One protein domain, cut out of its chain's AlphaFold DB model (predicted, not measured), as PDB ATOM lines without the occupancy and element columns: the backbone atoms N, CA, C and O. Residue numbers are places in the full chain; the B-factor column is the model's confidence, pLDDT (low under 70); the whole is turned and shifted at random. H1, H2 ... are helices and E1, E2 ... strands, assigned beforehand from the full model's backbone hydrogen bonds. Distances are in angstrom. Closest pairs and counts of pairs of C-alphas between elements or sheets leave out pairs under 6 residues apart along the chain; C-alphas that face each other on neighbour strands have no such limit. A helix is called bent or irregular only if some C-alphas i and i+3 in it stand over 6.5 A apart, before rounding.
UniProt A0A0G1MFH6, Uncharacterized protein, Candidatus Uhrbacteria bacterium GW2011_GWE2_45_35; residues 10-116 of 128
ATOM      1  N   VAL A  10      94.831 135.144 107.740       64.88
ATOM      2  CA  VAL A  10      93.529 135.369 107.079       64.88
ATOM      3  C   VAL A  10      93.514 134.766 105.675       64.88
ATOM      4  O   VAL A  10      92.520 134.169 105.266       64.88
ATOM      5  N   LEU A  11      94.622 134.863 104.938       66.62
ATOM      6  CA  LEU A  11      94.748 134.267 103.609       66.62
ATOM      7  C   LEU A  11      94.778 132.732 103.700       66.62
ATOM      8  O   LEU A  11      94.064 132.064 102.959       66.62
ATOM      9  N   GLU A  12      95.525 132.178 104.659       65.31
ATOM     10  CA  GLU A  12      95.582 130.737 104.932       65.31
ATOM     11  C   GLU A  12      94.224 130.176 105.367       65.31
ATOM     12  O   GLU A  12      93.804 129.143 104.852       65.31
ATOM     13  N   THR A  13      93.490 130.868 106.245       68.88
ATOM     14  CA  THR A  13      92.130 130.444 106.630       68.88
ATOM     15  C   THR A  13      91.134 130.577 105.486       68.88
ATOM     16  O   THR A  13      90.303 129.693 105.313       68.88
ATOM     17  N   THR A  14      91.229 131.616 104.655       71.19
ATOM     18  CA  THR A  14      90.351 131.761 103.481       71.19
ATOM     19  C   THR A  14      90.619 130.664 102.451       71.19
ATOM     20  O   THR A  14      89.679 130.064 101.938       71.19
ATOM     21  N   ILE A  15      91.889 130.338 102.192       71.56
ATOM     22  CA  ILE A  15      92.279 129.220 101.324       71.56
ATOM     23  C   ILE A  15      91.812 127.895 101.934       71.56
ATOM     24  O   ILE A  15      91.194 127.105 101.233       71.56
ATOM     25  N   PHE A  16      92.019 127.659 103.229       71.56
ATOM     26  CA  PHE A  16      91.555 126.445 103.906       71.56
ATOM     27  C   PHE A  16      90.026 126.296 103.850       71.56
ATOM     28  O   PHE A  16      89.524 125.212 103.562       71.56
ATOM     29  N   CYS A  17      89.279 127.387 104.039       73.38
ATOM     30  CA  CYS A  17      87.822 127.410 103.909       73.38
ATOM     31  C   CYS A  17      87.367 127.165 102.465       73.38
ATOM     32  O   CYS A  17      86.428 126.406 102.256       73.38
ATOM     33  N   LEU A  18      88.038 127.742 101.464       68.06
ATOM     34  CA  LEU A  18      87.748 127.481 100.050       68.06
ATOM     35  C   LEU A  18      88.074 126.025  99.675       68.06
ATOM     36  O   LEU A  18      87.254 125.345  99.068       68.06
ATOM     37  N   PHE A  19      89.217 125.492 100.104       67.94
ATOM     38  CA  PHE A  19      89.560 124.082  99.909       67.94
ATOM     39  C   PHE A  19      88.554 123.155 100.604       67.94
ATOM     40  O   PHE A  19      88.098 122.190  99.996       67.94
ATOM     41  N   GLY A  20      88.147 123.459 101.836       70.62
ATOM     42  CA  GLY A  20      87.129 122.701 102.564       70.62
ATOM     43  C   GLY A  20      85.754 122.751 101.894       70.62
ATOM     44  O   GLY A  20      85.117 121.717 101.731       70.62
ATOM     45  N   LEU A  21      85.308 123.925 101.444       75.31
ATOM     46  CA  LEU A  21      84.000 124.099 100.805       75.31
ATOM     47  C   LEU A  21      83.923 123.462  99.414       75.31
ATOM     48  O   LEU A  21      82.858 122.978  99.039       75.31
ATOM     49  N   PHE A  22      85.024 123.429  98.659       74.31
ATOM     50  CA  PHE A  22      85.027 122.894  97.294       74.31
ATOM     51  C   PHE A  22      85.515 121.444  97.195       74.31
ATOM     52  O   PHE A  22      84.948 120.677  96.420       74.31
ATOM     53  N   LEU A  23      86.521 121.019  97.969       77.69
ATOM     54  CA  LEU A  23      87.047 119.650  97.879       77.69
ATOM     55  C   LEU A  23      86.298 118.656  98.758       77.69
ATOM     56  O   LEU A  23      86.129 117.511  98.344       77.69
ATOM     57  N   LEU A  24      85.834 119.055  99.947       79.69
ATOM     58  CA  LEU A  24      85.163 118.121 100.853       79.69
ATOM     59  C   LEU A  24      83.895 117.516 100.220       79.69
ATOM     60  O   LEU A  24      83.765 116.291 100.253       79.69
ATOM     61  N   PRO A  25      83.000 118.288  99.564       81.75
ATOM     62  CA  PRO A  25      81.827 117.711  98.906       81.75
ATOM     63  C   PRO A  25      82.196 116.780  97.748       81.75
ATOM     64  O   PRO A  25      81.553 115.750  97.557       81.75
ATOM     65  N   VAL A  26      83.257 117.107  97.002       83.25
ATOM     66  CA  VAL A  26      83.745 116.288  95.882       83.25
ATOM     67  C   VAL A  26      84.290 114.953  96.390       83.25
ATOM     68  O   VAL A  26      83.924 113.904  95.867       83.25
ATOM     69  N   VAL A  27      85.116 114.967  97.439       83.50
ATOM     70  CA  VAL A  27      85.678 113.749  98.043       83.50
ATOM     71  C   VAL A  27      84.578 112.881  98.659       83.50
ATOM     72  O   VAL A  27      84.576 111.666  98.457       83.50
ATOM     73  N   LEU A  28      83.614 113.487  99.360       84.25
ATOM     74  CA  LEU A  28      82.473 112.766  99.928       84.25
ATOM     75  C   LEU A  28      81.591 112.142  98.837       84.25
ATOM     76  O   LEU A  28      81.234 110.971  98.954       84.25
ATOM     77  N   GLY A  29      81.307 112.878  97.757       83.25
ATOM     78  CA  GLY A  29      80.548 112.378  96.607       83.25
ATOM     79  C   GLY A  29      81.241 111.209  95.901       83.25
ATOM     80  O   GLY A  29      80.631 110.166  95.664       83.25
ATOM     81  N   LEU A  30      82.550 111.329  95.648       84.94
ATOM     82  CA  LEU A  30      83.367 110.246  95.088       84.94
ATOM     83  C   LEU A  30      83.365 109.004  95.984       84.94
ATOM     84  O   LEU A  30      83.230 107.879  95.494       84.94
ATOM     85  N   GLY A  31      83.492 109.204  97.299       86.19
ATOM     86  CA  GLY A  31      83.437 108.133  98.287       86.19
ATOM     87  C   GLY A  31      82.088 107.414  98.280       86.19
ATOM     88  O   GLY A  31      82.050 106.182  98.216       86.19
ATOM     89  N   SER A  32      80.976 108.157  98.284       86.69
ATOM     90  CA  SER A  32      79.634 107.570  98.243       86.69
ATOM     91  C   SER A  32      79.370 106.805  96.947       86.69
ATOM     92  O   SER A  32      78.837 105.692  96.990       86.69
ATOM     93  N   ASP A  33      79.803 107.346  95.807       85.44
ATOM     94  CA  ASP A  33      79.654 106.699  94.504       85.44
ATOM     95  C   ASP A  33      80.451 105.397  94.440       85.44
ATOM     96  O   ASP A  33      79.953 104.375  93.961       85.44
ATOM     97  N   TYR A  34      81.672 105.397  94.980       86.50
ATOM     98  CA  TYR A  34      82.513 104.208  95.023       86.50
ATOM     99  C   TYR A  34      81.941 103.118  95.941       86.50
ATOM    100  O   TYR A  34      81.915 101.939  95.574       86.50
ATOM    101  N   LEU A  35      81.412 103.485  97.111       88.56
ATOM    102  CA  LEU A  35      80.744 102.532  98.002       88.56
ATOM    103  C   LEU A  35      79.494 101.928  97.348       88.56
ATOM    104  O   LEU A  35      79.277 100.712  97.419       88.56
ATOM    105  N   ASN A  36      78.699 102.750  96.659       88.19
ATOM    106  CA  ASN A  36      77.539 102.277  95.909       88.19
ATOM    107  C   ASN A  36      77.961 101.340  94.764       88.19
ATOM    108  O   ASN A  36      77.386 100.262  94.595       88.19
ATOM    109  N   TYR A  37      79.032 101.683  94.044       89.31
ATOM    110  CA  TYR A  37      79.629 100.835  93.016       89.31
ATOM    111  C   TYR A  37      80.033  99.461  93.559       89.31
ATOM    112  O   TYR A  37      79.664  98.439  92.978       89.31
ATOM    113  N   LEU A  38      80.745  99.403  94.689       90.81
ATOM    114  CA  LEU A  38      81.151  98.137  95.305       90.81
ATOM    115  C   LEU A  38      79.943  97.281  95.698       90.81
ATOM    116  O   LEU A  38      79.939  96.069  95.459       90.81
ATOM    117  N   LYS A  39      78.896  97.905  96.250       91.44
ATOM    118  CA  LYS A  39      77.648  97.224  96.614       91.44
ATOM    119  C   LYS A  39      76.952  96.629  95.387       91.44
ATOM    120  O   LYS A  39      76.592  95.450  95.401       91.44
ATOM    121  N   GLN A  40      76.803  97.409  94.317       88.81
ATOM    122  CA  GLN A  40      76.183  96.953  93.068       88.81
ATOM    123  C   GLN A  40      77.011  95.858  92.391       88.81
ATOM    124  O   GLN A  40      76.461  94.827  92.009       88.81
ATOM    125  N   ARG A  41      78.339  96.019  92.332       89.94
ATOM    126  CA  ARG A  41      79.260  95.017  91.783       89.94
ATOM    127  C   ARG A  41      79.185  93.700  92.548       89.94
ATOM    128  O   ARG A  41      79.183  92.635  91.932       89.94
ATOM    129  N   LYS A  42      79.113  93.750  93.883       92.62
ATOM    130  CA  LYS A  42      78.960  92.556  94.727       92.62
ATOM    131  C   LYS A  42      77.644  91.841  94.430       92.62
ATOM    132  O   LYS A  42      77.671  90.638  94.181       92.62
ATOM    133  N   LYS A  43      76.525  92.575  94.386       90.88
ATOM    134  CA  LYS A  43      75.205  92.019  94.045       90.88
ATOM    135  C   LYS A  43      75.215  91.390  92.649       90.88
ATOM    136  O   LYS A  43      74.808  90.245  92.492       90.88
ATOM    137  N   PHE A  44      75.765  92.090  91.656       89.81
ATOM    138  CA  PHE A  44      75.897  91.568  90.297       89.81
ATOM    139  C   PHE A  44      76.717  90.277  90.259       89.81
ATOM    140  O   PHE A  44      76.293  89.301  89.655       89.81
ATOM    141  N   ARG A  45      77.868  90.233  90.938       91.19
ATOM    142  CA  ARG A  45      78.712  89.031  90.975       91.19
ATOM    143  C   ARG A  45      77.986  87.836  91.595       91.19
ATOM    144  O   ARG A  45      78.162  86.725  91.113       91.19
ATOM    145  N   GLN A  46      77.183  88.061  92.632       92.69
ATOM    146  CA  GLN A  46      76.407  87.007  93.291       92.69
ATOM    147  C   GLN A  46      75.274  86.473  92.406       92.69
ATOM    148  O   GLN A  46      75.040  85.273  92.391       92.69
ATOM    149  N   THR A  47      74.588  87.345  91.663       90.50
ATOM    150  CA  THR A  47      73.428  86.952  90.845       90.50
ATOM    151  C   THR A  47      73.817  86.485  89.440       90.50
ATOM    152  O   THR A  47      73.299  85.488  88.953       90.50
ATOM    153  N   PHE A  48      74.743  87.188  88.789       90.81
ATOM    154  CA  PHE A  48      75.056  87.035  87.365       90.81
ATOM    155  C   PHE A  48      76.502  86.617  87.088       90.81
ATOM    156  O   PHE A  48      76.835  86.339  85.941       90.81
ATOM    157  N   GLY A  49      77.373  86.559  88.102       87.75
ATOM    158  CA  GLY A  49      78.814  86.372  87.906       87.75
ATOM    159  C   GLY A  49      79.195  85.109  87.128       87.75
ATOM    160  O   GLY A  49      80.114  85.162  86.318       87.75
ATOM    161  N   LEU A  50      78.466  84.007  87.327       92.62
ATOM    162  CA  LEU A  50      78.685  82.735  86.622       92.62
ATOM    163  C   LEU A  50      78.139  82.721  85.185       92.62
ATOM    164  O   LEU A  50      78.474  81.835  84.408       92.62
ATOM    165  N   TYR A  51      77.309  83.702  84.838       90.19
ATOM    166  CA  TYR A  51      76.602  83.783  83.562       90.19
ATOM    167  C   TYR A  51      77.183  84.868  82.646       90.19
ATOM    168  O   TYR A  51      76.674  85.103  81.554       90.19
ATOM    169  N   VAL A  52      78.255  85.545  83.072       89.69
ATOM    170  CA  VAL A  52      78.945  86.550  82.256       89.69
ATOM    171  C   VAL A  52      79.450  85.908  80.963       89.69
ATOM    172  O   VAL A  52      80.122  84.882  80.984       89.69
ATOM    173  N   GLY A  53      79.131  86.534  79.832       85.38
ATOM    174  CA  GLY A  53      79.442  86.046  78.490       85.38
ATOM    175  C   GLY A  53      78.358  85.157  77.882       85.38
ATOM    176  O   GLY A  53      78.333  85.019  76.659       85.38
ATOM    177  N   GLN A  54      77.441  84.617  78.691       89.31
ATOM    178  CA  GLN A  54      76.339  83.792  78.205       89.31
ATOM    179  C   GLN A  54      75.229  84.647  77.592       89.31
ATOM    180  O   GLN A  54      75.034  85.812  77.954       89.31
ATOM    181  N   ILE A  55      74.502  84.032  76.661       92.25
ATOM    182  CA  ILE A  55      73.282  84.572  76.071       92.25
ATOM    183  C   ILE A  55      72.123  83.794  76.675       92.25
ATOM    184  O   ILE A  55      72.120  82.569  76.618       92.25
ATOM    185  N   LEU A  56      71.168  84.509  77.259       92.50
ATOM    186  CA  LEU A  56      70.002  83.936  77.915       92.50
ATOM    187  C   LEU A  56      68.732  84.561  77.362       92.50
ATOM    188  O   LEU A  56      68.701  85.752  77.039       92.50
ATOM    189  N   LYS A  57      67.666  83.768  77.282       93.62
ATOM    190  CA  LYS A  57      66.375  84.236  76.775       93.62
ATOM    191  C   LYS A  57      65.452  84.706  77.893       93.62
ATOM    192  O   LYS A  57      65.335  84.052  78.928       93.62
ATOM    193  N   VAL A  58      64.731  85.803  77.666       93.88
ATOM    194  CA  VAL A  58      63.644  86.245  78.552       93.88
ATOM    195  C   VAL A  58      62.428  85.347  78.345       93.88
ATOM    196  O   VAL A  58      61.830  85.325  77.267       93.88
ATOM    197  N   VAL A  59      62.019  84.632  79.390       94.06
ATOM    198  CA  VAL A  59      60.907  83.670  79.346       94.06
ATOM    199  C   VAL A  59      59.634  84.195  80.000       94.06
ATOM    200  O   VAL A  59      58.531  83.806  79.607       94.06
ATOM    201  N   LYS A  60      59.756  85.081  80.993       92.88
ATOM    202  CA  LYS A  60      58.628  85.641  81.751       92.88
ATOM    203  C   LYS A  60      58.894  87.108  82.090       92.88
ATOM    204  O   LYS A  60      60.037  87.547  82.098       92.88
ATOM    205  N   GLN A  61      57.831  87.851  82.372       93.00
ATOM    206  CA  GLN A  61      57.890  89.229  82.854       93.00
ATOM    207  C   GLN A  61      56.958  89.356  84.054       93.00
ATOM    208  O   GLN A  61      55.878  88.761  84.068       93.00
ATOM    209  N   ASN A  62      57.402  90.072  85.078       90.75
ATOM    210  CA  ASN A  62      56.645  90.293  86.299       90.75
ATOM    211  C   ASN A  62      56.944  91.694  86.834       90.75
ATOM    212  O   ASN A  62      58.099  92.097  86.899       90.75
ATOM    213  N   GLU A  63      55.919  92.410  87.271       86.81
ATOM    214  CA  GLU A  63      56.029  93.805  87.701       86.81
ATOM    215  C   GLU A  63      56.983  94.010  88.888       86.81
ATOM    216  O   GLU A  63      57.658  95.031  88.975       86.81
ATOM    217  N   LYS A  64      57.080  93.029  89.795       86.56
ATOM    218  CA  LYS A  64      57.909  93.121  91.009       86.56
ATOM    219  C   LYS A  64      59.385  92.836  90.761       86.56
ATOM    220  O   LYS A  64      60.234  93.317  91.505       86.56
ATOM    221  N   VAL A  65      59.688  91.986  89.783       86.31
ATOM    222  CA  VAL A  65      61.045  91.445  89.590       86.31
ATOM    223  C   VAL A  65      61.622  91.755  88.206       86.31
ATOM    224  O   VAL A  65      62.827  91.617  87.997       86.31
ATOM    225  N   GLY A  66      60.801  92.249  87.285       91.62
ATOM    226  CA  GLY A  66      61.160  92.561  85.910       91.62
ATOM    227  C   GLY A  66      61.128  91.350  84.985       91.62
ATOM    228  O   GLY A  66      60.330  90.421  85.132       91.62
ATOM    229  N   SER A  67      62.000  91.399  83.992       93.06
ATOM    230  CA  SER A  67      62.237  90.370  82.995       93.06
ATOM    231  C   SER A  67      62.996  89.202  83.618       93.06
ATOM    232  O   SER A  67      64.064  89.378  84.206       93.06
ATOM    233  N   VAL A  68      62.442  88.000  83.477       93.75
ATOM    234  CA  VAL A  68      62.990  86.753  84.019       93.75
ATOM    235  C   VAL A  68      63.577  85.924  82.885       93.75
ATOM    236  O   VAL A  68      62.907  85.652  81.882       93.75
ATOM    237  N   LEU A  69      64.826  85.518  83.067       93.25
ATOM    238  CA  LEU A  69      65.601  84.690  82.155       93.25
ATOM    239  C   LEU A  69      65.269  83.202  82.327       93.25
ATOM    240  O   LEU A  69      64.727  82.781  83.348       93.25
ATOM    241  N   GLU A  70      65.609  82.390  81.330       92.38
ATOM    242  CA  GLU A  70      65.338  80.943  81.316       92.38
ATOM    243  C   GLU A  70      65.966  80.160  82.480       92.38
ATOM    244  O   GLU A  70      65.440  79.132  82.892       92.38
ATOM    245  N   ASN A  71      67.036  80.683  83.075       91.94
ATOM    246  CA  ASN A  71      67.671  80.147  84.279       91.94
ATOM    247  C   ASN A  71      67.065  80.695  85.589       91.94
ATOM    248  O   ASN A  71      67.701  80.633  86.639       91.94
ATOM    249  N   ASN A  72      65.853  81.255  85.534       91.69
ATOM    250  CA  ASN A  72      65.133  81.888  86.643       91.69
ATOM    251  C   ASN A  72      65.820  83.122  87.260       91.69
ATOM    252  O   ASN A  72      65.417  83.574  88.335       91.69
ATOM    253  N   LEU A  73      66.826  83.707  86.602       91.75
ATOM    254  CA  LEU A  73      67.393  84.984  87.036       91.75
ATOM    255  C   LEU A  73      66.493  86.148  86.637       91.75
ATOM    256  O   LEU A  73      65.946  86.171  85.540       91.75
ATOM    257  N   SER A  74      66.401  87.151  87.506       92.38
ATOM    258  CA  SER A  74      65.606  88.349  87.251       92.38
ATOM    259  C   SER A  74      66.482  89.555  86.967       92.38
ATOM    260  O   SER A  74      67.437  89.798  87.703       92.38
ATOM    261  N   LEU A  75      66.142  90.331  85.939       90.12
ATOM    262  CA  LEU A  75      66.906  91.509  85.521       90.12
ATOM    263  C   LEU A  75      66.612  92.765  86.344       90.12
ATOM    264  O   LEU A  75      67.409  93.700  86.301       90.12
ATOM    265  N   PHE A  76      65.524  92.780  87.123       89.38
ATOM    266  CA  PHE A  76      65.101  93.939  87.923       89.38
ATOM    267  C   PHE A  76      64.993  95.223  87.086       89.38
ATOM    268  O   PHE A  76      65.362  96.306  87.530       89.38
ATOM    269  N   ASP A  77      64.504  95.077  85.859       87.81
ATOM    270  CA  ASP A  77      64.445  96.107  84.824       87.81
ATOM    271  C   ASP A  77      63.035  96.681  84.623       87.81
ATOM    272  O   ASP A  77      62.793  97.333  83.607       87.81
ATOM    273  N   ALA A  78      62.110  96.399  85.547       87.50
ATOM    274  CA  ALA A  78      60.757  96.942  85.531       87.50
ATOM    275  C   ALA A  78      60.657  98.242  86.333       87.50
ATOM    276  O   ALA A  78      61.209  98.356  87.428       87.50
ATOM    277  N   TRP A  79      59.898  99.198  85.806       89.44
ATOM    278  CA  TRP A  79      59.501 100.413  86.512       89.44
ATOM    279  C   TRP A  79      58.051 100.761  86.179       89.44
ATOM    280  O   TRP A  79      57.521 100.337  85.156       89.44
ATOM    281  N   SER A  80      57.393 101.515  87.057       87.94
ATOM    282  CA  SER A  80      56.009 101.947  86.860       87.94
ATOM    283  C   SER A  80      55.950 103.458  86.699       87.94
ATOM    284  O   SER A  80      56.566 104.191  87.474       87.94
ATOM    285  N   GLU A  81      55.192 103.924  85.713       90.94
ATOM    286  CA  GLU A  81      54.876 105.336  85.527       90.94
ATOM    287  C   GLU A  81      53.371 105.475  85.279       90.94
ATOM    288  O   GLU A  81      52.816 104.849  84.378       90.94
ATOM    289  N   ARG A  82      52.689 106.268  86.119       91.38
ATOM    290  CA  ARG A  82      51.230 106.505  86.048       91.38
ATOM    291  C   ARG A  82      50.383 105.217  86.023       91.38
ATOM    292  O   ARG A  82      49.350 105.165  85.366       91.38
ATOM    293  N   GLY A  83      50.823 104.178  86.737       87.44
ATOM    294  CA  GLY A  83      50.131 102.884  86.806       87.44
ATOM    295  C   GLY A  83      50.411 101.945  85.630       87.44
ATOM    296  O   GLY A  83      49.916 100.824  85.624       87.44
ATOM    297  N   ILE A  84      51.231 102.361  84.661       87.81
ATOM    298  CA  ILE A  84      51.677 101.520  83.549       87.81
ATOM    299  C   ILE A  84      53.053 100.956  83.902       87.81
ATOM    300  O   ILE A  84      53.951 101.703  84.290       87.81
ATOM    301  N   VAL A  85      53.219  99.637  83.791       87.19
ATOM    302  CA  VAL A  85      54.500  98.962  84.039       87.19
ATOM    303  C   VAL A  85      55.276  98.824  82.736       87.19
ATOM    304  O   VAL A  85      54.795  98.249  81.759       87.19
ATOM    305  N   PHE A  86      56.499  99.332  82.745       87.81
ATOM    306  CA  PHE A  86      57.450  99.270  81.650       87.81
ATOM    307  C   PHE A  86      58.552  98.264  81.973       87.81
ATOM    308  O   PHE A  86      58.937  98.101  83.129       87.81
ATOM    309  N   TYR A  87      59.063  97.609  80.934       88.56
ATOM    310  CA  TYR A  87      60.156  96.644  81.015       88.56
ATOM    311  C   TYR A  87      61.237  97.049  80.016       88.56
ATOM    312  O   TYR A  87      60.915  97.396  78.877       88.56
ATOM    313  N   THR A  88      62.509  96.977  80.416       88.69
ATOM    314  CA  THR A  88      63.626  97.259  79.495       88.69
ATOM    315  C   THR A  88      63.710  96.187  78.412       88.69
ATOM    316  O   THR A  88      63.920  96.493  77.239       88.69
ATOM    317  N   PHE A  89      63.517  94.928  78.800       90.25
ATOM    318  CA  PHE A  89      63.562  93.780  77.903       90.25
ATOM    319  C   PHE A  89      62.183  93.147  77.751       90.25
ATOM    320  O   PHE A  89      61.377  93.137  78.681       90.25
ATOM    321  N   LYS A  90      61.891  92.610  76.564       89.81
ATOM    322  CA  LYS A  90      60.615  91.947  76.272       89.81
ATOM    323  C   LYS A  90      60.749  90.433  76.362       89.81
ATOM    324  O   LYS A  90      61.806  89.871  76.082       89.81
ATOM    325  N   LYS A  91      59.654  89.747  76.709       89.88
ATOM    326  CA  LYS A  91      59.585  88.282  76.611       89.88
ATOM    327  C   LYS A  91      59.955  87.839  75.191       89.88
ATOM    328  O   LYS A  91      59.408  88.351  74.221       89.88
ATOM    329  N   GLY A  92      60.867  86.876  75.086       89.88
ATOM    330  CA  GLY A  92      61.424  86.398  73.822       89.88
ATOM    331  C   GLY A  92      62.759  87.034  73.430       89.88
ATOM    332  O   GLY A  92      63.432  86.478  72.561       89.88
ATOM    333  N   ASP A  93      63.174  88.129  74.075       90.62
ATOM    334  CA  ASP A  93      64.474  88.749  73.822       90.62
ATOM    335  C   ASP A  93      65.625  87.840  74.268       90.62
ATOM    336  O   ASP A  93      65.582  87.240  75.342       90.62
ATOM    337  N   SER A  94      66.668  87.774  73.443       91.75
ATOM    338  CA  SER A  94      67.954  87.167  73.784       91.75
ATOM    339  C   SER A  94      68.875  88.246  74.346       91.75
ATOM    340  O   SER A  94      68.997  89.331  73.767       91.75
ATOM    341  N   ILE A  95      69.491  87.972  75.491       91.25
ATOM    342  CA  ILE A  95      70.272  88.945  76.252       91.25
ATOM    343  C   ILE A  95      71.632  88.356  76.577       91.25
ATOM    344  O   ILE A  95      71.732  87.309  77.211       91.25
ATOM    345  N   LYS A  96      72.688  89.071  76.200       91.56
ATOM    346  CA  LYS A  96      74.054  88.774  76.611       91.56
ATOM    347  C   LYS A  96      74.371  89.479  77.921       91.56
ATOM    348  O   LYS A  96      74.221  90.699  78.029       91.56
ATOM    349  N   ILE A  97      74.846  88.718  78.900       89.12
ATOM    350  CA  ILE A  97      75.320  89.265  80.171       89.12
ATOM    351  C   ILE A  97      76.769  89.714  79.993       89.12
ATOM    352  O   ILE A  97      77.649  88.919  79.666       89.12
ATOM    353  N   LEU A  98      77.027  90.999  80.213       89.25
ATOM    354  CA  LEU A  98      78.353  91.595  80.113       89.25
ATOM    355  C   LEU A  98      79.026  91.672  81.491       89.25
ATOM    356  O   LEU A  98      78.342  91.688  82.517       89.25
ATOM    357  N   PRO A  99      80.367  91.743  81.548       88.44
ATOM    358  CA  PRO A  99      81.064  92.035  82.791       88.44
ATOM    359  C   PRO A  99      80.553  93.336  83.416       88.44
ATOM    360  O   PRO A  99      80.265  94.303  82.708       88.44
ATOM    361  N   PHE A 100      80.494  93.381  84.749       87.56
ATOM    362  CA  PHE A 100      80.129  94.611  85.448       87.56
ATOM    363  C   PHE A 100      81.088  95.742  85.038       87.56
ATOM    364  O   PHE A 100      82.308  95.528  85.066       87.56
ATOM    365  N   PRO A 101      80.583  96.927  84.656       86.12
ATOM    366  CA  PRO A 101      81.416  98.012  84.161       86.12
ATOM    367  C   PRO A 101      82.471  98.421  85.194       86.12
ATOM    368  O   PRO A 101      82.302  98.275  86.410       86.12
ATOM    369  N   LYS A 102      83.593  98.954  84.708       85.81
ATOM    370  CA  LYS A 102      84.596  99.576  85.579       85.81
ATOM    371  C   LYS A 102      83.994 100.821  86.234       85.81
ATOM    372  O   LYS A 102      83.177 101.503  85.618       85.81
ATOM    373  N   PHE A 103      84.404 101.106  87.469       83.69
ATOM    374  CA  PHE A 103      83.997 102.328  88.156       83.69
ATOM    375  C   PHE A 103      84.423 103.549  87.341       83.69
ATOM    376  O   PHE A 103      85.575 103.638  86.910       83.69
ATOM    377  N   ARG A 104      83.486 104.472  87.130       80.81
ATOM    378  CA  ARG A 104      83.739 105.773  86.523       80.81
ATOM    379  C   ARG A 104      83.032 106.822  87.377       80.81
ATOM    380  O   ARG A 104      81.805 106.767  87.468       80.81
ATOM    381  N   PRO A 105      83.774 107.721  88.038       75.94
ATOM    382  CA  PRO A 105      83.167 108.728  88.894       75.94
ATOM    383  C   PRO A 105      82.285 109.671  88.072       75.94
ATOM    384  O   PRO A 105      82.601 109.961  86.916       75.94
ATOM    385  N   PHE A 106      81.178 110.125  88.666       70.19
ATOM    386  CA  PHE A 106      80.220 111.060  88.056       70.19
ATOM    387  C   PHE A 106      79.569 110.585  86.744       70.19
ATOM    388  O   PHE A 106      78.948 111.374  86.034       70.19
ATOM    389  N   GLN A 107      79.686 109.298  86.405       71.00
ATOM    390  CA  GLN A 107      79.049 108.705  85.233       71.00
ATOM    391  C   GLN A 107      78.018 107.664  85.655       71.00
ATOM    392  O   GLN A 107      78.226 106.898  86.597       71.00
ATOM    393  N   LYS A 108      76.907 107.599  84.912       65.88
ATOM    394  CA  LYS A 108      75.944 106.506  85.065       65.88
ATOM    395  C   LYS A 108      76.641 105.179  84.764       65.88
ATOM    396  O   LYS A 108      77.408 105.070  83.806       65.88
ATOM    397  N   THR A 109      76.374 104.180  85.600       63.69
ATOM    398  CA  THR A 109      76.908 102.824  85.473       63.69
ATOM    399  C   THR A 109      76.632 102.292  84.062       63.69
ATOM    400  O   THR A 109      75.507 102.384  83.577       63.69
ATOM    401  N   GLY A 110      77.666 101.782  83.386       64.62
ATOM    402  CA  GLY A 110      77.545 101.239  82.027       64.62
ATOM    403  C   GLY A 110      76.585 100.044  81.925       64.62
ATOM    404  O   GLY A 110      76.166  99.470  82.930       64.62
ATOM    405  N   THR A 111      76.248  99.651  80.698       72.88
ATOM    406  CA  THR A 111      75.295  98.567  80.425       72.88
ATOM    407  C   THR A 111      75.878  97.190  80.770       72.88
ATOM    408  O   THR A 111      76.927  96.794  80.270       72.88
ATOM    409  N   THR A 112      75.182  96.432  81.623       83.56
ATOM    410  CA  THR A 112      75.538  95.045  81.993       83.56
ATOM    411  C   THR A 112      74.762  93.987  81.215       83.56
ATOM    412  O   THR A 112      75.095  92.807  81.275       83.56
ATOM    413  N   PHE A 113      73.722  94.400  80.494       86.25
ATOM    414  CA  PHE A 113      72.842  93.532  79.722       86.25
ATOM    415  C   PHE A 113      72.711  94.104  78.317       86.25
ATOM    416  O   PHE A 113      72.391  95.283  78.156       86.25
ATOM    417  N   LEU A 114      72.973  93.279  77.310       85.75
ATOM    418  CA  LEU A 114      72.900  93.665  75.907       85.75
ATOM    419  C   LEU A 114      71.862  92.799  75.202       85.75
ATOM    420  O   LEU A 114      71.982  91.577  75.204       85.75
ATOM    421  N   LYS A 115      70.869  93.421  74.570       85.62
ATOM    422  CA  LYS A 115      69.926  92.713  73.703       85.62
ATOM    423  C   LYS A 115      70.652  92.277  72.428       85.62
ATOM    424  O   LYS A 115      71.241  93.111  71.753       85.62
ATOM    425  N   THR A 116      70.604  90.990  72.100       79.44
ATOM    426  CA  THR A 116      71.291  90.415  70.928       79.44
ATOM    427  C   THR A 116      70.362  90.176  69.736       79.44
ATOM    428  O   THR A 116      70.815  89.692  68.710       79.44
TER     429      THR A 116
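AT A GLANCE: This is residues 10 to 116 of the 128 residues of an uncharacterized protein of Candidatus Uhrbacteria bacterium GW2011_GWE2_45_35 (UniProt A0A0G1MFH6). One long helix, H1, makes a handle whose first residues, 10 to 28, stick out free, and at its other end sits a small head of short strands. In the head, E2, E1, E5 and E6 form a sheet curled like part of a barrel, the hairpin E3 and E4 lies to one side, and the long loop of residues 98 to 112 runs back beside the later part of H1 and returns. The printed part has 107 residues, with one named helix and then six named strands, E1 to E6; the larger sheet has the order E2, E1, E5, E6 and the smaller is E3 and E4, both antiparallel. The class is mixed, helices and strands. The whole is elongated, spanning 67 by 36 by 21 A, and only just extended, close to loose, with a radius of gyration of the C-alphas of 19.7 A.

HOW THE PARTS SIT: H1, residues 10 to 51, has a kink of 53 degrees near residue 45 and is irregular, with C-alphas 47 and 50 8.0 A apart; 34 of its 38 O i to N i+4 pairs are within hydrogen-bond range. With residues 48 to 51 it only grazes the strongly twisted sheet of E1, residues 55 to 62, E2, residues 66 to 69, E5, residues 94 to 97, and E6, residues 113 to 115. E1 bends by 58 degrees at residue 59, and its pairing is staggered: residues 58 to 62 pair with E2, and residues 55 to 57 with E5. In the hairpin E1 and E2, N 66 and O 62 are 2.7 A apart. Between E1 and E5, N 95 and O 56 are 2.8 A apart. In the hairpin E5 and E6, N 96 and O 114 are 2.8 A apart. E3, residues 78 to 81, and E4, residues 84 to 87, form a hairpin with N 86 and O 79 2.8 A apart. The closest C-alphas of E2 and E3, those of Gly 66 and Ala 78, are 4.4 A apart. E3 and E4 are both apart from H1.

IN THESE COORDINATES: H1 begins at C-alpha 10, (93.529, 135.369, 107.079), and measures 59.2 A from first to last C-alpha. E1 begins at C-alpha 55, (73.282, 84.572, 76.071), and measures 20.4 A. The short strands E2, E3, E4 and E5 have four residues each, and E6 has three, ending at C-alpha 115, (69.926, 92.713, 73.703).

THE WHOLE: The two farthest C-alphas, those of Val 10 and Gly 92, are 67.3 A apart. Without residues 10 to 28, the body spans 38 by 35 by 20 A. The printed part has no cut, and the link from E5 to E6 is long, with 15 residues. Mean pLDDT of the printed part is 85.1; residues 10 to 13, 18 to 19 and 108 to 110 are under 70.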